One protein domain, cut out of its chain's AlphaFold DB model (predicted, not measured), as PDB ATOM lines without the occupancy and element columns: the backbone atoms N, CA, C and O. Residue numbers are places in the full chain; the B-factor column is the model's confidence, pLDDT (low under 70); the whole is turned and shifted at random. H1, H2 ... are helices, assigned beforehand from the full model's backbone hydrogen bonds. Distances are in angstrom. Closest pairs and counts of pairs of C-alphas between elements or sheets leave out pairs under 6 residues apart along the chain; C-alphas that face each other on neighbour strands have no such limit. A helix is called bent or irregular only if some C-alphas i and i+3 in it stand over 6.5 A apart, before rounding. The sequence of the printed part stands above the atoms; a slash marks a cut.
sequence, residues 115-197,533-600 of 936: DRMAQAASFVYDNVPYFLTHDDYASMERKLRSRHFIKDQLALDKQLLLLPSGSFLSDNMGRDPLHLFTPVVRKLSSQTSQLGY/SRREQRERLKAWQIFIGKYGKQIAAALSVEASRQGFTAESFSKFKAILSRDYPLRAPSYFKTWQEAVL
ATOM      1  N   ASP A 115     150.202 113.573 125.491       75.44
ATOM      2  CA  ASP A 115     150.077 114.486 126.625       75.44
ATOM      3  C   ASP A 115     150.870 115.772 126.390       75.44
ATOM      4  O   ASP A 115     150.343 116.867 126.608       75.44
ATOM      5  N   ARG A 116     152.101 115.687 125.867       74.44
ATOM      6  CA  ARG A 116     152.868 116.872 125.438       74.44
ATOM      7  C   ARG A 116     152.146 117.633 124.331       74.44
ATOM      8  O   ARG A 116     152.125 118.863 124.382       74.44
ATOM      9  N   MET A 117     151.525 116.956 123.359       73.31
ATOM     10  CA  MET A 117     150.737 117.635 122.316       73.31
ATOM     11  C   MET A 117     149.495 118.330 122.895       73.31
ATOM     12  O   MET A 117     149.203 119.475 122.535       73.31
ATOM     13  N   ALA A 118     148.793 117.690 123.832       77.06
ATOM     14  CA  ALA A 118     147.645 118.273 124.524       77.06
ATOM     15  C   ALA A 118     148.051 119.472 125.401       77.06
ATOM     16  O   ALA A 118     147.398 120.520 125.367       77.06
ATOM     17  N   GLN A 119     149.167 119.373 126.129       81.06
ATOM     18  CA  GLN A 119     149.749 120.478 126.898       81.06
ATOM     19  C   GLN A 119     150.177 121.629 125.986       81.06
ATOM     20  O   GLN A 119     149.927 122.794 126.301       81.06
ATOM     21  N   ALA A 120     150.764 121.317 124.831       80.50
ATOM     22  CA  ALA A 120     151.130 122.313 123.840       80.50
ATOM     23  C   ALA A 120     149.908 123.059 123.293       80.50
ATOM     24  O   ALA A 120     149.938 124.289 123.189       80.50
ATOM     25  N   ALA A 121     148.823 122.341 122.991       81.69
ATOM     26  CA  ALA A 121     147.556 122.941 122.586       81.69
ATOM     27  C   ALA A 121     146.949 123.795 123.714       81.69
ATOM     28  O   ALA A 121     146.530 124.926 123.461       81.69
ATOM     29  N   SER A 122     146.967 123.314 124.965       85.94
ATOM     30  CA  SER A 122     146.508 124.085 126.133       85.94
ATOM     31  C   SER A 122     147.300 125.378 126.299       85.94
ATOM     32  O   SER A 122     146.704 126.430 126.512       85.94
ATOM     33  N   PHE A 123     148.625 125.327 126.147       89.12
ATOM     34  CA  PHE A 123     149.473 126.511 126.232       89.12
ATOM     35  C   PHE A 123     149.100 127.550 125.173       89.12
ATOM     36  O   PHE A 123     149.047 128.739 125.494       89.12
ATOM     37  N   VAL A 124     148.805 127.117 123.938       88.62
ATOM     38  CA  VAL A 124     148.314 128.014 122.879       88.62
ATOM     39  C   VAL A 124     146.977 128.631 123.274       88.62
ATOM     40  O   VAL A 124     146.849 129.847 123.167       88.62
ATOM     41  N   TYR A 125     146.014 127.850 123.779       88.44
ATOM     42  CA  TYR A 125     144.718 128.374 124.235       88.44
ATOM     43  C   TYR A 125     144.849 129.402 125.369       88.44
ATOM     44  O   TYR A 125     144.196 130.446 125.349       88.44
ATOM     45  N   ASP A 126     145.729 129.153 126.334       89.06
ATOM     46  CA  ASP A 126     145.927 130.065 127.462       89.06
ATOM     47  C   ASP A 126     146.615 131.376 127.049       89.06
ATOM     48  O   ASP A 126     146.492 132.376 127.759       89.06
ATOM     49  N   ASN A 127     147.301 131.377 125.898       91.62
ATOM     50  CA  ASN A 127     148.144 132.452 125.369       91.62
ATOM     51  C   ASN A 127     147.740 132.895 123.947       91.62
ATOM     52  O   ASN A 127     148.549 133.467 123.216       91.62
ATOM     53  N   VAL A 128     146.483 132.672 123.550       90.31
ATOM     54  CA  VAL A 128     145.964 132.941 122.194       90.31
ATOM     55  C   VAL A 128     146.365 134.306 121.614       90.31
ATOM     56  O   VAL A 128     146.767 134.335 120.448       90.31
ATOM     57  N   PRO A 129     146.323 135.430 122.365       91.81
ATOM     58  CA  PRO A 129     146.613 136.748 121.798       91.81
ATOM     59  C   PRO A 129     148.004 136.878 121.179       91.81
ATOM     60  O   PRO A 129     148.179 137.678 120.266       91.81
ATOM     61  N   TYR A 130     148.987 136.090 121.629       90.94
ATOM     62  CA  TYR A 130     150.335 136.112 121.053       90.94
ATOM     63  C   TYR A 130     150.419 135.378 119.705       90.94
ATOM     64  O   TYR A 130     151.327 135.659 118.926       90.94
ATOM     65  N   PHE A 131     149.478 134.479 119.399       89.25
ATOM     66  CA  PHE A 131     149.484 133.634 118.195       89.25
ATOM     67  C   PHE A 131     148.521 134.107 117.092       89.25
ATOM     68  O   PHE A 131     148.616 133.639 115.959       89.25
ATOM     69  N   LEU A 132     147.587 135.013 117.399       89.19
ATOM     70  CA  LEU A 132     146.598 135.504 116.435       89.19
ATOM     71  C   LEU A 132     147.199 136.489 115.428       89.19
ATOM     72  O   LEU A 132     147.847 137.466 115.805       89.19
ATOM     73  N   THR A 133     146.893 136.276 114.148       86.50
ATOM     74  CA  THR A 133     147.250 137.186 113.049       86.50
ATOM     75  C   THR A 133     146.085 138.104 112.665       86.50
ATOM     76  O   THR A 133     144.930 137.861 113.023       86.50
ATOM     77  N   HIS A 134     146.353 139.155 111.882       84.56
ATOM     78  CA  HIS A 134     145.306 140.045 111.363       84.56
ATOM     79  C   HIS A 134     144.223 139.310 110.552       84.56
ATOM     80  O   HIS A 134     143.039 139.633 110.685       84.56
ATOM     81  N   ASP A 135     144.603 138.293 109.773       84.00
ATOM     82  CA  ASP A 135     143.662 137.469 109.006       84.00
ATOM     83  C   ASP A 135     142.752 136.635 109.926       84.00
ATOM     84  O   ASP A 135     141.557 136.473 109.644       84.00
ATOM     85  N   ASP A 136     143.280 136.159 111.061       89.06
ATOM     86  CA  ASP A 136     142.497 135.422 112.056       89.06
ATOM     87  C   ASP A 136     141.446 136.345 112.701       89.06
ATOM     88  O   ASP A 136     140.269 135.980 112.764       89.06
ATOM     89  N   TYR A 137     141.812 137.581 113.073       90.50
ATOM     90  CA  TYR A 137     140.851 138.580 113.567       90.50
ATOM     91  C   TYR A 137     139.756 138.897 112.544       90.50
ATOM     92  O   TYR A 137     138.573 138.889 112.890       90.50
ATOM     93  N   ALA A 138     140.113 139.109 111.273       88.94
ATOM     94  CA  ALA A 138     139.135 139.362 110.215       88.94
ATOM     95  C   ALA A 138     138.162 138.182 110.024       88.94
ATOM     96  O   ALA A 138     136.965 138.383 109.789       88.94
ATOM     97  N   SER A 139     138.657 136.946 110.149       89.06
ATOM     98  CA  SER A 139     137.840 135.730 110.102       89.06
ATOM     99  C   SER A 139     136.883 135.632 111.297       89.06
ATOM    100  O   SER A 139     135.684 135.399 111.107       89.06
ATOM    101  N   MET A 140     137.378 135.881 112.515       91.12
ATOM    102  CA  MET A 140     136.564 135.897 113.736       91.12
ATOM    103  C   MET A 140     135.461 136.957 113.663       91.12
ATOM    104  O   MET A 140     134.297 136.655 113.925       91.12
ATOM    105  N   GLU A 141     135.786 138.179 113.228       90.69
ATOM    106  CA  GLU A 141     134.790 139.238 113.043       90.69
ATOM    107  C   GLU A 141     133.711 138.851 112.025       90.69
ATOM    108  O   GLU A 141     132.528 139.114 112.246       90.69
ATOM    109  N   ARG A 142     134.095 138.209 110.914       90.44
ATOM    110  CA  ARG A 142     133.145 137.762 109.886       90.44
ATOM    111  C   ARG A 142     132.153 136.743 110.445       90.44
ATOM    112  O   ARG A 142     130.962 136.861 110.166       90.44
ATOM    113  N   LYS A 143     132.627 135.787 111.255       89.38
ATOM    114  CA  LYS A 143     131.774 134.801 111.941       89.38
ATOM    115  C   LYS A 143     130.805 135.481 112.913       89.38
ATOM    116  O   LYS A 143     129.604 135.239 112.853       89.38
ATOM    117  N   LEU A 144     131.312 136.387 113.750       87.56
ATOM    118  CA  LEU A 144     130.531 137.062 114.796       87.56
ATOM    119  C   LEU A 144     129.477 138.046 114.262       87.56
ATOM    120  O   LEU A 144     128.521 138.358 114.969       87.56
ATOM    121  N   ARG A 145     129.615 138.525 113.019       86.50
ATOM    122  CA  ARG A 145     128.586 139.350 112.359       86.50
ATOM    123  C   ARG A 145     127.341 138.558 111.956       86.50
ATOM    124  O   ARG A 145     126.287 139.161 111.763       86.50
ATOM    125  N   SER A 146     127.435 137.235 111.822       86.31
ATOM    126  CA  SER A 146     126.269 136.399 111.535       86.31
ATOM    127  C   SER A 146     125.380 136.279 112.778       86.31
ATOM    128  O   SER A 146     125.813 135.816 113.832       86.31
ATOM    129  N   ARG A 147     124.107 136.680 112.647       77.88
ATOM    130  CA  ARG A 147     123.155 136.819 113.765       77.88
ATOM    131  C   ARG A 147     122.871 135.509 114.517       77.88
ATOM    132  O   ARG A 147     122.526 135.569 115.692       77.88
ATOM    133  N   HIS A 148     123.019 134.357 113.862       84.88
ATOM    134  CA  HIS A 148     122.724 133.037 114.438       84.88
ATOM    135  C   HIS A 148     123.969 132.181 114.709       84.88
ATOM    136  O   HIS A 148     123.841 131.099 115.267       84.88
ATOM    137  N   PHE A 149     125.176 132.678 114.414       90.12
ATOM    138  CA  PHE A 149     126.405 131.880 114.485       90.12
ATOM    139  C   PHE A 149     126.624 131.186 115.838       90.12
ATOM    140  O   PHE A 149     126.890 129.992 115.869       90.12
ATOM    141  N   ILE A 150     126.470 131.910 116.952       89.25
ATOM    142  CA  ILE A 150     126.675 131.356 118.304       89.25
ATOM    143  C   ILE A 150     125.682 130.222 118.593       89.25
ATOM    144  O   ILE A 150     126.057 129.202 119.162       89.25
ATOM    145  N   LYS A 151     124.424 130.379 118.171       89.75
ATOM    146  CA  LYS A 151     123.386 129.357 118.330       89.75
ATOM    147  C   LYS A 151     123.688 128.119 117.498       89.75
ATOM    148  O   LYS A 151     123.646 127.009 118.023       89.75
ATOM    149  N   ASP A 152     123.985 128.323 116.222       90.69
ATOM    150  CA  ASP A 152     124.200 127.233 115.277       90.69
ATOM    151  C   ASP A 152     125.464 126.438 115.642       90.69
ATOM    152  O   ASP A 152     125.451 125.209 115.599       90.69
ATOM    153  N   GLN A 153     126.526 127.121 116.092       91.38
ATOM    154  CA  GLN A 153     127.765 126.482 116.537       91.38
ATOM    155  C   GLN A 153     127.560 125.649 117.809       91.38
ATOM    156  O   GLN A 153     127.949 124.487 117.833       91.38
ATOM    157  N   LEU A 154     126.879 126.179 118.833       90.94
ATOM    158  CA  LEU A 154     126.610 125.416 120.060       90.94
ATOM    159  C   LEU A 154     125.692 124.208 119.820       90.94
ATOM    160  O   LEU A 154     125.839 123.176 120.477       90.94
ATOM    161  N   ALA A 155     124.741 124.320 118.888       90.81
ATOM    162  CA  ALA A 155     123.904 123.195 118.483       90.81
ATOM    163  C   ALA A 155     124.730 122.099 117.785       90.81
ATOM    164  O   ALA A 155     124.517 120.915 118.053       90.81
ATOM    165  N   LEU A 156     125.692 122.488 116.941       89.69
ATOM    166  CA  LEU A 156     126.635 121.565 116.306       89.69
ATOM    167  C   LEU A 156     127.548 120.893 117.341       89.69
ATOM    168  O   LEU A 156     127.691 119.672 117.327       89.69
ATOM    169  N   ASP A 157     128.115 121.660 118.270       88.88
ATOM    170  CA  ASP A 157     129.004 121.127 119.308       88.88
ATOM    171  C   ASP A 157     128.263 120.136 120.210       88.88
ATOM    172  O   ASP A 157     128.786 119.068 120.525       88.88
ATOM    173  N   LYS A 158     126.994 120.414 120.538       88.75
ATOM    174  CA  LYS A 158     126.125 119.462 121.241       88.75
ATOM    175  C   LYS A 158     125.969 118.149 120.472       88.75
ATOM    176  O   LYS A 158     126.056 117.090 121.082       88.75
ATOM    177  N   GLN A 159     125.747 118.196 119.157       89.50
ATOM    178  CA  GLN A 159     125.649 116.982 118.338       89.50
ATOM    179  C   GLN A 159     126.967 116.197 118.319       89.50
ATOM    180  O   GLN A 159     126.945 114.974 118.423       89.50
ATOM    181  N   LEU A 160     128.107 116.890 118.239       87.00
ATOM    182  CA  LEU A 160     129.434 116.269 118.265       87.00
ATOM    183  C   LEU A 160     129.759 115.624 119.620       87.00
ATOM    184  O   LEU A 160     130.359 114.553 119.654       87.00
ATOM    185  N   LEU A 161     129.333 116.233 120.731       87.62
ATOM    186  CA  LEU A 161     129.522 115.688 122.081       87.62
ATOM    187  C   LEU A 161     128.695 114.423 122.350       87.62
ATOM    188  O   LEU A 161     129.052 113.649 123.233       87.62
ATOM    189  N   LEU A 162     127.616 114.197 121.593       87.81
ATOM    190  CA  LEU A 162     126.815 112.970 121.671       87.81
ATOM    191  C   LEU A 162     127.466 111.782 120.941       87.81
ATOM    192  O   LEU A 162     127.009 110.650 121.101       87.81
ATOM    193  N   LEU A 163     128.510 112.013 120.137       88.94
ATOM    194  CA  LEU A 163     129.263 110.947 119.474       88.94
ATOM    195  C   LEU A 163     130.218 110.252 120.465       88.94
ATOM    196  O   LEU A 163     130.711 110.902 121.387       88.94
ATOM    197  N   PRO A 164     130.585 108.972 120.246       80.06
ATOM    198  CA  PRO A 164     131.551 108.258 121.094       80.06
ATOM    199  C   PRO A 164     132.909 108.968 121.242       80.06
ATOM    200  O   PRO A 164     133.552 108.880 122.282       80.06
ATOM    201  N   SER A 165     133.333 109.728 120.226       73.06
ATOM    202  CA  SER A 165     134.560 110.536 120.236       73.06
ATOM    203  C   SER A 165     134.416 111.897 120.936       73.06
ATOM    204  O   SER A 165     135.391 112.639 121.041       73.06
ATOM    205  N   GLY A 166     133.217 112.254 121.408       74.12
ATOM    206  CA  GLY A 166     132.907 113.560 121.996       74.12
ATOM    207  C   GLY A 166     133.695 113.871 123.271       74.12
ATOM    208  O   GLY A 166     134.015 115.031 123.526       74.12
ATOM    209  N   SER A 167     134.095 112.847 124.032       73.06
ATOM    210  CA  SER A 167     134.905 113.018 125.248       73.06
ATOM    211  C   SER A 167     136.243 113.720 124.962       73.06
ATOM    212  O   SER A 167     136.587 114.672 125.663       73.06
ATOM    213  N   PHE A 168     136.922 113.369 123.864       68.44
ATOM    214  CA  PHE A 168     138.183 114.000 123.438       68.44
ATOM    215  C   PHE A 168     138.015 115.454 122.973       68.44
ATOM    216  O   PHE A 168     138.965 116.237 122.990       68.44
ATOM    217  N   LEU A 169     136.805 115.836 122.556       73.94
ATOM    218  CA  LEU A 169     136.494 117.193 122.103       73.94
ATOM    219  C   LEU A 169     136.113 118.117 123.266       73.94
ATOM    220  O   LEU A 169     136.301 119.330 123.166       73.94
ATOM    221  N   SER A 170     135.622 117.552 124.371       78.88
ATOM    222  CA  SER A 170     135.013 118.298 125.479       78.88
ATOM    223  C   SER A 170     135.936 119.337 126.132       78.88
ATOM    224  O   SER A 170     135.506 120.470 126.358       78.88
ATOM    225  N   ASP A 171     137.214 119.017 126.374       77.75
ATOM    226  CA  ASP A 171     138.150 119.955 127.017       77.75
ATOM    227  C   ASP A 171     138.543 121.115 126.083       77.75
ATOM    228  O   ASP A 171     138.621 122.271 126.509       77.75
ATOM    229  N   ASN A 172     138.709 120.842 124.784       80.50
ATOM    230  CA  ASN A 172     138.977 121.880 123.782       80.50
ATOM    231  C   ASN A 172     137.744 122.763 123.538       80.50
ATOM    232  O   ASN A 172     137.873 123.985 123.478       80.50
ATOM    233  N   MET A 173     136.546 122.174 123.489       86.12
ATOM    234  CA  MET A 173     135.278 122.908 123.365       86.12
ATOM    235  C   MET A 173     135.015 123.821 124.570       86.12
ATOM    236  O   MET A 173     134.515 124.930 124.403       86.12
ATOM    237  N   GLY A 174     135.408 123.417 125.783       86.69
ATOM    238  CA  GLY A 174     135.334 124.281 126.968       86.69
ATOM    239  C   GLY A 174     136.246 125.517 126.891       86.69
ATOM    240  O   GLY A 174     135.932 126.565 127.470       86.69
ATOM    241  N   ARG A 175     137.373 125.409 126.170       87.88
ATOM    242  CA  ARG A 175     138.333 126.504 125.940       87.88
ATOM    243  C   ARG A 175     137.992 127.371 124.727       87.88
ATOM    244  O   ARG A 175     138.351 128.542 124.743       87.88
ATOM    245  N   ASP A 176     137.314 126.836 123.713       90.50
ATOM    246  CA  ASP A 176     136.939 127.557 122.488       90.50
ATOM    247  C   ASP A 176     135.572 127.096 121.927       90.50
ATOM    248  O   ASP A 176     135.511 126.482 120.865       90.50
ATOM    249  N   PRO A 177     134.445 127.422 122.589       89.31
ATOM    250  CA  PRO A 177     133.103 126.955 122.203       89.31
ATOM    251  C   PRO A 177     132.547 127.596 120.928       89.31
ATOM    252  O   PRO A 177     131.433 127.317 120.506       89.31
ATOM    253  N   LEU A 178     133.279 128.546 120.349       90.19
ATOM    254  CA  LEU A 178     132.899 129.234 119.118       90.19
ATOM    255  C   LEU A 178     133.852 128.897 117.964       90.19
ATOM    256  O   LEU A 178     133.747 129.488 116.885       90.19
ATOM    257  N   HIS A 179     134.799 127.978 118.187       89.06
ATOM    258  CA  HIS A 179     135.850 127.612 117.237       89.06
ATOM    259  C   HIS A 179     136.543 128.850 116.620       89.06
ATOM    260  O   HIS A 179     136.762 128.936 115.398       89.06
ATOM    261  N   LEU A 180     136.810 129.864 117.450       88.75
ATOM    262  CA  LEU A 180     137.483 131.107 117.070       88.75
ATOM    263  C   LEU A 180     139.002 130.921 117.023       88.75
ATOM    264  O   LEU A 180     139.655 131.471 116.138       88.75
ATOM    265  N   PHE A 181     139.549 130.108 117.927       89.19
ATOM    266  CA  PHE A 181     140.986 129.873 118.105       89.19
ATOM    267  C   PHE A 181     141.441 128.530 117.526       89.19
ATOM    268  O   PHE A 181     142.614 128.352 117.200       89.19
ATOM    269  N   THR A 182     140.501 127.608 117.308       87.06
ATOM    270  CA  THR A 182     140.714 126.290 116.694       87.06
ATOM    271  C   THR A 182     141.560 126.343 115.409       87.06
ATOM    272  O   THR A 182     142.442 125.495 115.258       87.06
ATOM    273  N   PRO A 183     141.400 127.322 114.486       86.38
ATOM    274  CA  PRO A 183     142.277 127.426 113.317       86.38
ATOM    275  C   PRO A 183     143.765 127.602 113.658       86.38
ATOM    276  O   PRO A 183     144.607 127.072 112.939       86.38
ATOM    277  N   VAL A 184     144.099 128.302 114.748       84.44
ATOM    278  CA  VAL A 184     145.486 128.516 115.203       84.44
ATOM    279  C   VAL A 184     146.089 127.208 115.711       84.44
ATOM    280  O   VAL A 184     147.190 126.835 115.312       84.44
ATOM    281  N   VAL A 185     145.337 126.461 116.520       82.38
ATOM    282  CA  VAL A 185     145.761 125.145 117.025       82.38
ATOM    283  C   VAL A 185     145.858 124.123 115.886       82.38
ATOM    284  O   VAL A 185     146.766 123.298 115.857       82.38
ATOM    285  N   ARG A 186     144.994 124.219 114.869       79.81
ATOM    286  CA  ARG A 186     145.083 123.356 113.683       79.81
ATOM    287  C   ARG A 186     146.373 123.585 112.890       79.81
ATOM    288  O   ARG A 186     146.983 122.605 112.463       79.81
ATOM    289  N   LYS A 187     146.820 124.842 112.743       76.12
ATOM    290  CA  LYS A 187     148.108 125.176 112.094       76.12
ATOM    291  C   LYS A 187     149.286 124.464 112.782       76.12
ATOM    292  O   LYS A 187     150.197 123.999 112.101       76.12
ATOM    293  N   LEU A 188     149.228 124.308 114.110       71.88
ATOM    294  CA  LEU A 188     150.230 123.594 114.912       71.88
ATOM    295  C   LEU A 188     150.308 122.100 114.563       71.88
ATOM    296  O   LEU A 188     151.392 121.576 114.313       71.88
ATOM    297  N   SER A 189     149.151 121.435 114.467       65.19
ATOM    298  CA  SER A 189     149.073 120.016 114.081       65.19
ATOM    299  C   SER A 189     149.538 119.762 112.640       65.19
ATOM    300  O   SER A 189     150.198 118.768 112.359       65.19
ATOM    301  N   SER A 190     149.270 120.692 111.713       64.25
ATOM    302  CA  SER A 190     149.690 120.535 110.315       64.25
ATOM    303  C   SER A 190     151.199 120.672 110.095       64.25
ATOM    304  O   SER A 190     151.705 120.147 109.105       64.25
ATOM    305  N   GLN A 191     151.928 121.350 110.990       58.31
ATOM    306  CA  GLN A 191     153.391 121.453 110.895       58.31
ATOM    307  C   GLN A 191     154.118 120.212 111.437       58.31
ATOM    308  O   GLN A 191     155.203 119.889 110.963       58.31
ATOM    309  N   THR A 192     153.526 119.491 112.391       54.22
ATOM    310  CA  THR A 192     154.130 118.298 113.013       54.22
ATOM    311  C   THR A 192     153.978 117.029 112.157       54.22
ATOM    312  O   THR A 192     154.809 116.126 112.246       54.22
ATOM    313  N   SER A 193     152.987 116.969 111.261       50.94
ATOM    314  CA  SER A 193     152.693 115.808 110.394       50.94
ATOM    315  C   SER A 193     153.323 115.867 108.987       50.94
ATOM    316  O   SER A 193     152.695 115.469 108.006       50.94
ATOM    317  N   GLN A 194     154.552 116.378 108.845       48.72
ATOM    318  CA  GLN A 194     155.270 116.362 107.552       48.72
ATOM    319  C   GLN A 194     155.919 115.008 107.229       48.72
ATOM    320  O   GLN A 194     156.111 114.660 106.063       48.72
ATOM    321  N   LEU A 195     156.249 114.220 108.253       51.97
ATOM    322  CA  LEU A 195     156.576 112.813 108.073       51.97
ATOM    323  C   LEU A 195     155.245 112.087 107.844       51.97
ATOM    324  O   LEU A 195     154.343 112.168 108.672       51.97
ATOM    325  N   GLY A 196     155.088 111.422 106.701       61.78
ATOM    326  CA  GLY A 196     153.989 110.484 106.524       61.78
ATOM    327  C   GLY A 196     154.256 109.288 107.426       61.78
ATOM    328  O   GLY A 196     154.909 108.362 106.975       61.78
ATOM    329  N   TYR A 197     153.835 109.350 108.685       74.75
ATOM    330  CA  TYR A 197     153.833 108.228 109.617       74.75
ATOM    331  C   TYR A 197     152.396 107.933 110.036       74.75
ATOM    332  O   TYR A 197     151.528 108.810 109.988       74.75
ATOM    333  N   SER A 533     158.479 138.645 117.640       92.12
ATOM    334  CA  SER A 533     159.283 139.611 118.396       92.12
ATOM    335  C   SER A 533     158.446 140.391 119.404       92.12
ATOM    336  O   SER A 533     157.225 140.516 119.290       92.12
ATOM    337  N   ARG A 534     159.104 141.028 120.376       91.06
ATOM    338  CA  ARG A 534     158.430 141.956 121.300       91.06
ATOM    339  C   ARG A 534     157.721 143.108 120.588       91.06
ATOM    340  O   ARG A 534     156.769 143.650 121.148       91.06
ATOM    341  N   ARG A 535     158.191 143.515 119.402       90.62
ATOM    342  CA  ARG A 535     157.533 144.550 118.593       90.62
ATOM    343  C   ARG A 535     156.182 144.041 118.097       90.62
ATOM    344  O   ARG A 535     155.170 144.662 118.400       90.62
ATOM    345  N   GLU A 536     156.179 142.891 117.437       89.94
ATOM    346  CA  GLU A 536     154.977 142.254 116.894       89.94
ATOM    347  C   GLU A 536     153.998 141.832 118.006       89.94
ATOM    348  O   GLU A 536     152.792 142.057 117.898       89.94
ATOM    349  N   GLN A 537     154.497 141.341 119.150       92.12
ATOM    350  CA  GLN A 537     153.655 141.049 120.319       92.12
ATOM    351  C   GLN A 537     152.843 142.271 120.768       92.12
ATOM    352  O   GLN A 537     151.671 142.125 121.108       92.12
ATOM    353  N   ARG A 538     153.418 143.485 120.760       92.94
ATOM    354  CA  ARG A 538     152.662 144.704 121.118       92.94
ATOM    355  C   ARG A 538     151.518 144.963 120.147       92.94
ATOM    356  O   ARG A 538     150.445 145.372 120.585       92.94
ATOM    357  N   GLU A 539     151.741 144.738 118.856       91.56
ATOM    358  CA  GLU A 539     150.720 144.942 117.828       91.56
ATOM    359  C   GLU A 539     149.583 143.927 117.971       91.56
ATOM    360  O   GLU A 539     148.414 144.323 118.031       91.56
ATOM    361  N   ARG A 540     149.914 142.643 118.163       91.75
ATOM    362  CA  ARG A 540     148.927 141.575 118.397       91.75
ATOM    363  C   ARG A 540     148.117 141.789 119.677       91.75
ATOM    364  O   ARG A 540     146.895 141.645 119.661       91.75
ATOM    365  N   LEU A 541     148.763 142.209 120.769       93.00
ATOM    366  CA  LEU A 541     148.087 142.526 122.033       93.00
ATOM    367  C   LEU A 541     147.179 143.757 121.916       93.00
ATOM    368  O   LEU A 541     146.077 143.769 122.464       93.00
ATOM    369  N   LYS A 542     147.593 144.782 121.162       93.81
ATOM    370  CA  LYS A 542     146.739 145.942 120.876       93.81
ATOM    371  C   LYS A 542     145.512 145.535 120.054       93.81
ATOM    372  O   LYS A 542     144.403 145.966 120.363       93.81
ATOM    373  N   ALA A 543     145.690 144.681 119.043       92.75
ATOM    374  CA  ALA A 543     144.585 144.132 118.257       92.75
ATOM    375  C   ALA A 543     143.617 143.308 119.128       92.75
ATOM    376  O   ALA A 543     142.402 143.473 119.007       92.75
ATOM    377  N   TRP A 544     144.143 142.508 120.061       93.56
ATOM    378  CA  TRP A 544     143.343 141.766 121.040       93.56
ATOM    379  C   TRP A 544     142.482 142.687 121.906       93.56
ATOM    380  O   TRP A 544     141.274 142.483 122.016       93.56
ATOM    381  N   GLN A 545     143.075 143.743 122.471       92.62
ATOM    382  CA  GLN A 545     142.350 144.716 123.295       92.62
ATOM    383  C   GLN A 545     141.227 145.410 122.513       92.62
ATOM    384  O   GLN A 545     140.123 145.575 123.035       92.62
ATOM    385  N   ILE A 546     141.473 145.768 121.247       93.38
ATOM    386  CA  ILE A 546     140.452 146.351 120.361       93.38
ATOM    387  C   ILE A 546     139.320 145.346 120.105       93.38
ATOM    388  O   ILE A 546     138.143 145.695 120.224       93.38
ATOM    389  N   PHE A 547     139.658 144.093 119.788       92.75
ATOM    390  CA  PHE A 547     138.686 143.035 119.518       92.75
ATOM    391  C   PHE A 547     137.806 142.732 120.740       92.75
ATOM    392  O   PHE A 547     136.578 142.716 120.628       92.75
ATOM    393  N   ILE A 548     138.409 142.564 121.921       91.69
ATOM    394  CA  ILE A 548     137.688 142.315 123.176       91.69
ATOM    395  C   ILE A 548     136.864 143.528 123.602       91.69
ATOM    396  O   ILE A 548     135.718 143.362 124.026       91.69
ATOM    397  N   GLY A 549     137.380 144.747 123.428       90.81
ATOM    398  CA  GLY A 549     136.623 145.971 123.694       90.81
ATOM    399  C   GLY A 549     135.355 146.075 122.843       90.81
ATOM    400  O   GLY A 549     134.316 146.516 123.335       90.81
ATOM    401  N   LYS A 550     135.419 145.615 121.587       91.00
ATOM    402  CA  LYS A 550     134.305 145.661 120.630       91.00
ATOM    403  C   LYS A 550     133.306 144.512 120.794       91.00
ATOM    404  O   LYS A 550     132.105 144.761 120.784       91.00
ATOM    405  N   TYR A 551     133.778 143.272 120.943       89.19
ATOM    406  CA  TYR A 551     132.925 142.075 120.901       89.19
ATOM    407  C   TYR A 551     132.878 141.280 122.213       89.19
ATOM    408  O   TYR A 551     131.960 140.486 122.395       89.19
ATOM    409  N   GLY A 552     133.799 141.483 123.159       86.44
ATOM    410  CA  GLY A 552     133.941 140.632 124.350       86.44
ATOM    411  C   GLY A 552     132.681 140.564 125.220       86.44
ATOM    412  O   GLY A 552     132.225 139.474 125.566       86.44
ATOM    413  N   LYS A 553     132.051 141.715 125.504       85.81
ATOM    414  CA  LYS A 553     130.786 141.767 126.268       85.81
ATOM    415  C   LYS A 553     129.625 141.111 125.516       85.81
ATOM    416  O   LYS A 553     128.826 140.404 126.125       85.81
ATOM    417  N   GLN A 554     129.551 141.322 124.200       86.75
ATOM    418  CA  GLN A 554     128.526 140.724 123.340       86.75
ATOM    419  C   GLN A 554     128.665 139.197 123.302       86.75
ATOM    420  O   GLN A 554     127.671 138.497 123.479       86.75
ATOM    421  N   ILE A 555     129.888 138.688 123.119       88.12
ATOM    422  CA  ILE A 555     130.192 137.253 123.111       88.12
ATOM    423  C   ILE A 555     129.820 136.637 124.459       88.12
ATOM    424  O   ILE A 555     129.085 135.656 124.490       88.12
ATOM    425  N   ALA A 556     130.265 137.226 125.573       84.94
ATOM    426  CA  ALA A 556     130.011 136.681 126.905       84.94
ATOM    427  C   ALA A 556     128.510 136.608 127.246       84.94
ATOM    428  O   ALA A 556     128.064 135.609 127.817       84.94
ATOM    429  N   ALA A 557     127.736 137.635 126.876       85.38
ATOM    430  CA  ALA A 557     126.293 137.683 127.111       85.38
ATOM    431  C   ALA A 557     125.508 136.747 126.176       85.38
ATOM    432  O   ALA A 557     124.607 136.041 126.623       85.38
ATOM    433  N   ALA A 558     125.848 136.709 124.885       86.75
ATOM    434  CA  ALA A 558     125.174 135.835 123.927       86.75
ATOM    435  C   ALA A 558     125.482 134.352 124.193       86.75
ATOM    436  O   ALA A 558     124.581 133.516 124.128       86.75
ATOM    437  N   LEU A 559     126.732 134.035 124.547       88.75
ATOM    438  CA  LEU A 559     127.165 132.677 124.859       88.75
ATOM    439  C   LEU A 559     126.452 132.130 126.100       88.75
ATOM    440  O   LEU A 559     126.012 130.990 126.070       88.75
ATOM    441  N   SER A 560     126.300 132.909 127.177       86.25
ATOM    442  CA  SER A 560     125.641 132.420 128.400       86.25
ATOM    443  C   SER A 560     124.156 132.107 128.190       86.25
ATOM    444  O   SER A 560     123.672 131.070 128.654       86.25
ATOM    445  N   VAL A 561     123.445 132.973 127.461       88.31
ATOM    446  CA  VAL A 561     122.022 132.793 127.140       88.31
ATOM    447  C   VAL A 561     121.817 131.565 126.260       88.31
ATOM    448  O   VAL A 561     120.961 130.728 126.552       88.31
ATOM    449  N   GLU A 562     122.605 131.433 125.195       89.75
ATOM    450  CA  GLU A 562     122.410 130.358 124.226       89.75
ATOM    451  C   GLU A 562     122.949 129.009 124.727       89.75
ATOM    452  O   GLU A 562     122.309 127.985 124.507       89.75
ATOM    453  N   ALA A 563     124.034 128.998 125.511       88.62
ATOM    454  CA  ALA A 563     124.518 127.798 126.200       88.62
ATOM    455  C   ALA A 563     123.441 127.195 127.113       88.62
ATOM    456  O   ALA A 563     123.175 125.994 127.053       88.62
ATOM    457  N   SER A 564     122.763 128.041 127.899       87.88
ATOM    458  CA  SER A 564     121.692 127.607 128.805       87.88
ATOM    459  C   SER A 564     120.505 127.022 128.033       87.88
ATOM    460  O   SER A 564     119.947 126.001 128.428       87.88
ATOM    461  N   ARG A 565     120.146 127.624 126.889       88.38
ATOM    462  CA  ARG A 565     119.082 127.120 126.000       88.38
ATOM    463  C   ARG A 565     119.407 125.768 125.376       88.38
ATOM    464  O   ARG A 565     118.506 124.957 125.191       88.38
ATOM    465  N   GLN A 566     120.674 125.525 125.052       87.62
ATOM    466  CA  GLN A 566     121.124 124.260 124.468       87.62
ATOM    467  C   GLN A 566     121.361 123.161 125.523       87.62
ATOM    468  O   GLN A 566     121.533 121.996 125.152       87.62
ATOM    469  N   GLY A 567     121.284 123.492 126.818       87.00
ATOM    470  CA  GLY A 567     121.399 122.547 127.934       87.00
ATOM    471  C   GLY A 567     122.811 122.400 128.511       87.00
ATOM    472  O   GLY A 567     123.069 121.431 129.219       87.00
ATOM    473  N   PHE A 568     123.724 123.330 128.219       88.62
ATOM    474  CA  PHE A 568     125.046 123.377 128.850       88.62
ATOM    475  C   PHE A 568     124.958 123.967 130.264       88.62
ATOM    476  O   PHE A 568     124.134 124.844 130.537       88.62
ATOM    477  N   THR A 569     125.834 123.525 131.170       87.12
ATOM    478  CA  THR A 569     125.912 124.095 132.524       87.12
ATOM    479  C   THR A 569     126.517 125.501 132.488       87.12
ATOM    480  O   THR A 569     127.328 125.825 131.618       87.12
ATOM    481  N   ALA A 570     126.175 126.348 133.463       76.12
ATOM    482  CA  ALA A 570     126.657 127.735 133.523       76.12
ATOM    483  C   ALA A 570     128.200 127.857 133.548       76.12
ATOM    484  O   ALA A 570     128.755 128.862 133.084       76.12
ATOM    485  N   GLU A 571     128.884 126.826 134.053       83.50
ATOM    486  CA  GLU A 571     130.343 126.753 134.181       83.50
ATOM    487  C   GLU A 571     131.053 126.096 132.990       83.50
ATOM    488  O   GLU A 571     132.277 126.210 132.897       83.50
ATOM    489  N   SER A 572     130.315 125.483 132.049       85.06
ATOM    490  CA  SER A 572     130.875 124.729 130.908       85.06
ATOM    491  C   SER A 572     131.903 125.531 130.092       85.06
ATOM    492  O   SER A 572     132.854 124.966 129.564       85.06
ATOM    493  N   PHE A 573     131.750 126.859 130.031       89.62
ATOM    494  CA  PHE A 573     132.609 127.769 129.258       89.62
ATOM    495  C   PHE A 573     133.341 128.804 130.127       89.62
ATOM    496  O   PHE A 573     133.681 129.899 129.669       89.62
ATOM    497  N   SER A 574     133.558 128.494 131.407       87.25
ATOM    498  CA  SER A 574     134.292 129.356 132.349       87.25
ATOM    499  C   SER A 574     135.732 129.627 131.893       87.25
ATOM    500  O   SER A 574     136.167 130.779 131.930       87.25
ATOM    501  N   LYS A 575     136.435 128.606 131.374       87.62
ATOM    502  CA  LYS A 575     137.795 128.729 130.814       87.62
ATOM    503  C   LYS A 575     137.846 129.731 129.653       87.62
ATOM    504  O   LYS A 575     138.672 130.639 129.669       87.62
ATOM    505  N   PHE A 576     136.921 129.637 128.693       89.94
ATOM    506  CA  PHE A 576     136.826 130.600 127.590       89.94
ATOM    507  C   PHE A 576     136.554 132.030 128.079       89.94
ATOM    508  O   PHE A 576     137.219 132.969 127.647       89.94
ATOM    509  N   LYS A 577     135.630 132.215 129.035       88.38
ATOM    510  CA  LYS A 577     135.382 133.539 129.640       88.38
ATOM    511  C   LYS A 577     136.639 134.100 130.309       88.38
ATOM    512  O   LYS A 577     136.923 135.282 130.136       88.38
ATOM    513  N   ALA A 578     137.401 133.258 131.010       89.31
ATOM    514  CA  ALA A 578     138.656 133.651 131.641       89.31
ATOM    515  C   ALA A 578     139.700 134.111 130.611       89.31
ATOM    516  O   ALA A 578     140.337 135.138 130.836       89.31
ATOM    517  N   ILE A 579     139.825 133.421 129.467       90.31
ATOM    518  CA  ILE A 579     140.695 133.834 128.347       90.31
ATOM    519  C   ILE A 579     140.304 135.232 127.841       90.31
ATOM    520  O   ILE A 579     141.168 136.088 127.669       90.31
ATOM    521  N   LEU A 580     139.005 135.504 127.660       89.12
ATOM    522  CA  LEU A 580     138.523 136.805 127.169       89.12
ATOM    523  C   LEU A 580     138.760 137.964 128.153       89.12
ATOM    524  O   LEU A 580     138.917 139.103 127.715       89.12
ATOM    525  N   SER A 581     138.752 137.702 129.464       87.19
ATOM    526  CA  SER A 581     138.900 138.731 130.507       87.19
ATOM    527  C   SER A 581     140.323 138.893 131.051       87.19
ATOM    528  O   SER A 581     140.562 139.780 131.869       87.19
ATOM    529  N   ARG A 582     141.254 138.017 130.664       90.44
ATOM    530  CA  ARG A 582     142.630 138.011 131.169       90.44
ATOM    531  C   ARG A 582     143.446 139.159 130.575       90.44
ATOM    532  O   ARG A 582     143.326 139.470 129.392       90.44
ATOM    533  N   ASP A 583     144.318 139.743 131.394       89.00
ATOM    534  CA  ASP A 583     145.336 140.685 130.928       89.00
ATOM    535  C   ASP A 583     146.629 139.956 130.530       89.00
ATOM    536  O   ASP A 583     147.091 139.032 131.212       89.00
ATOM    537  N   TYR A 584     147.206 140.378 129.407       91.69
ATOM    538  CA  TYR A 584     148.310 139.704 128.731       91.69
ATOM    539  C   TYR A 584     149.513 140.654 128.614       91.69
ATOM    540  O   TYR A 584     149.530 141.516 127.733       91.69
ATOM    541  N   PRO A 585     150.539 140.523 129.478       92.62
ATOM    542  CA  PRO A 585     151.704 141.403 129.451       92.62
ATOM    543  C   PRO A 585     152.684 141.022 128.335       92.62
ATOM    544  O   PRO A 585     152.666 139.907 127.821       92.62
ATOM    545  N   LEU A 586     153.623 141.905 127.999       91.69
ATOM    546  CA  LEU A 586     154.726 141.530 127.108       91.69
ATOM    547  C   LEU A 586     155.586 140.433 127.740       91.69
ATOM    548  O   LEU A 586     155.957 140.519 128.914       91.69
ATOM    549  N   ARG A 587     155.933 139.411 126.954       92.31
ATOM    550  CA  ARG A 587     156.728 138.274 127.425       92.31
ATOM    551  C   ARG A 587     158.086 138.248 126.740       92.31
ATOM    552  O   ARG A 587     158.249 138.618 125.580       92.31
ATOM    553  N   ALA A 588     159.101 137.822 127.484       87.25
ATOM    554  CA  ALA A 588     160.390 137.511 126.887       87.25
ATOM    555  C   ALA A 588     160.282 136.210 126.071       87.25
ATOM    556  O   ALA A 588     159.509 135.335 126.463       87.25
ATOM    557  N   PRO A 589     161.088 136.031 125.008       83.12
ATOM    558  CA  PRO A 589     161.108 134.784 124.238       83.12
ATOM    559  C   PRO A 589     161.314 133.518 125.092       83.12
ATOM    560  O   PRO A 589     160.760 132.470 124.786       83.12
ATOM    561  N   SER A 590     162.029 133.624 126.218       83.69
ATOM    562  CA  SER A 590     162.236 132.522 127.168       83.69
ATOM    563  C   SER A 590     160.949 131.970 127.791       83.69
ATOM    564  O   SER A 590     160.937 130.811 128.190       83.69
ATOM    565  N   TYR A 591     159.866 132.753 127.852       88.12
ATOM    566  CA  TYR A 591     158.559 132.290 128.336       88.12
ATOM    567  C   TYR A 591     157.974 131.185 127.447       88.12
ATOM    568  O   TYR A 591     157.319 130.272 127.937       88.12
ATOM    569  N   PHE A 592     158.244 131.256 126.143       86.62
ATOM    570  CA  PHE A 592     157.743 130.309 125.152       86.62
ATOM    571  C   PHE A 592     158.660 129.097 124.976       86.62
ATOM    572  O   PHE A 592     158.308 128.186 124.236       86.62
ATOM    573  N   LYS A 593     159.822 129.069 125.646       82.50
ATOM    574  CA  LYS A 593     160.891 128.094 125.400       82.50
ATOM    575  C   LYS A 593     160.427 126.647 125.568       82.50
ATOM    576  O   LYS A 593     160.579 125.865 124.643       82.50
ATOM    577  N   THR A 594     159.812 126.304 126.701       79.81
ATOM    578  CA  THR A 594     159.361 124.929 126.984       79.81
ATOM    579  C   THR A 594     158.347 124.434 125.954       79.81
ATOM    580  O   THR A 594     158.417 123.300 125.493       79.81
ATOM    581  N   TRP A 595     157.418 125.304 125.555       83.75
ATOM    582  CA  TRP A 595     156.432 124.999 124.523       83.75
ATOM    583  C   TRP A 595     157.081 124.865 123.138       83.75
ATOM    584  O   TRP A 595     156.796 123.927 122.397       83.75
ATOM    585  N   GLN A 596     157.990 125.779 122.804       78.00
ATOM    586  CA  GLN A 596     158.711 125.786 121.536       78.00
ATOM    587  C   GLN A 596     159.586 124.537 121.386       78.00
ATOM    588  O   GLN A 596     159.581 123.934 120.320       78.00
ATOM    589  N   GLU A 597     160.286 124.110 122.434       71.75
ATOM    590  CA  GLU A 597     161.080 122.875 122.430       71.75
ATOM    591  C   GLU A 597     160.201 121.626 122.261       71.75
ATOM    592  O   GLU A 597     160.616 120.679 121.596       71.75
ATOM    593  N   ALA A 598     158.974 121.635 122.793       69.44
ATOM    594  CA  ALA A 598     158.045 120.512 122.680       69.44
ATOM    595  C   ALA A 598     157.405 120.378 121.285       69.44
ATOM    596  O   ALA A 598     157.191 119.263 120.816       69.44
ATOM    597  N   VAL A 599     157.086 121.494 120.619       68.44
ATOM    598  CA  VAL A 599     156.333 121.492 119.347       68.44
ATOM    599  C   VAL A 599     157.226 121.729 118.130       68.44
ATOM    600  O   VAL A 599     157.003 121.160 117.062       68.44
ATOM    601  N   LEU A 600     158.226 122.599 118.268       69.88
ATOM    602  CA  LEU A 600     159.071 123.111 117.186       69.88
ATOM    603  C   LEU A 600     160.561 123.015 117.574       69.88
ATOM    604  O   LEU A 600     161.259 124.038 117.613       69.88
TER     605      LEU A 600
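AT A GLANCE: This is residues 115 to 197 and 533 to 600 of the 936 residues of the protein "Putative exporter" of Prevotella multisaccharivorax DSM 17128 (UniProt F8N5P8). One long helix, H7, bends into a wide L whose arms, H7a and H7b, run along two edges of the domain, with two groups of helices on its inner side. Over the middle of H7a's length stand H1 and H6, with little H2 between H1 and H7a, and H9 packs on H1 on the side toward residue 534, where H7a begins; on the other arm the helical hairpin H4 and H5 packs on H7b through H4, while H8 sits in the angle of the L and H3 runs near H7a. The printed part has 151 residues with nine named helices, H1 to H9 in order, and no named strand: all helix. It is compact, with a radius of gyration of the C-alphas of 16.0 A and spans of 43 by 40 by 25 A.

IN THESE COORDINATES: Find C-alpha 115 at (150.077, 114.486, 126.625); from there H1 runs to residue 126, 16.1 A. Next come H2, residues 128 to 131, H3, residues 134 to 144, and H4, residues 149 to 161, 18.2 A long. H5 is residues 166 to 175, only just irregular, with C-alphas 168 and 171 6.9 A apart; H6 is residues 182 to 192. H7, residues 534 to 566, was assigned as one helix by its hydrogen bonds but is bent: C-alphas 550 and 553 are 7.7 A apart. Its arms are H7a, residues 534 to 550, 24.4 A, and H7b, residues 553 to 566, 20.1 A. H8 is residues 574 to 581. H9, residues 589 to 599, is irregular, with C-alphas 591 and 594 7.5 A apart, and it ends with C-alpha 599 at (156.333, 121.492, 119.347).

HOW THE PARTS SIT: Start at H1: it touches H9, closest C-alphas Ala 120 and Trp 595 at 6.0 A, opposite ways at a steep tilt of 38 degrees. With residues 121 to 125 alone it only just touches H6, with 3 pairs of C-alphas within 8 A, closest Ala 121 and Val 185 at 6.2 A. H2 touches residues 537 to 544 of H7a, closest Pro 129 and Leu 541 at 6.0 A. H3 is close but not clearly touching H7a, Tyr 137 to Phe 547 at 7.7 A. H4 touches H7b, Lys 151 to Glu 562 at 6.1 A, at a steep tilt of 45 degrees. H5 touches H8, Arg 175 to Phe 576 at 4.7 A. Every O i to N i+4 pair is within hydrogen-bond range in H1, H3, H4, H7a, H7b and H8, against 4 of 6 in H5, 6 of 7 in H6 and 4 of 7 in H9; H2 is too short for one.

THE WHOLE: The two farthest C-alphas, Pro 164 and Arg 535, are 44.7 A apart. Residues 198 to 532 are not printed; look across that cut from C-alpha 197 to C-alpha 533, 33.0 A. Of the links printed whole, none is long. The model's pLDDT is under 70 at residues 168, 189 to 196 and 598 to 600.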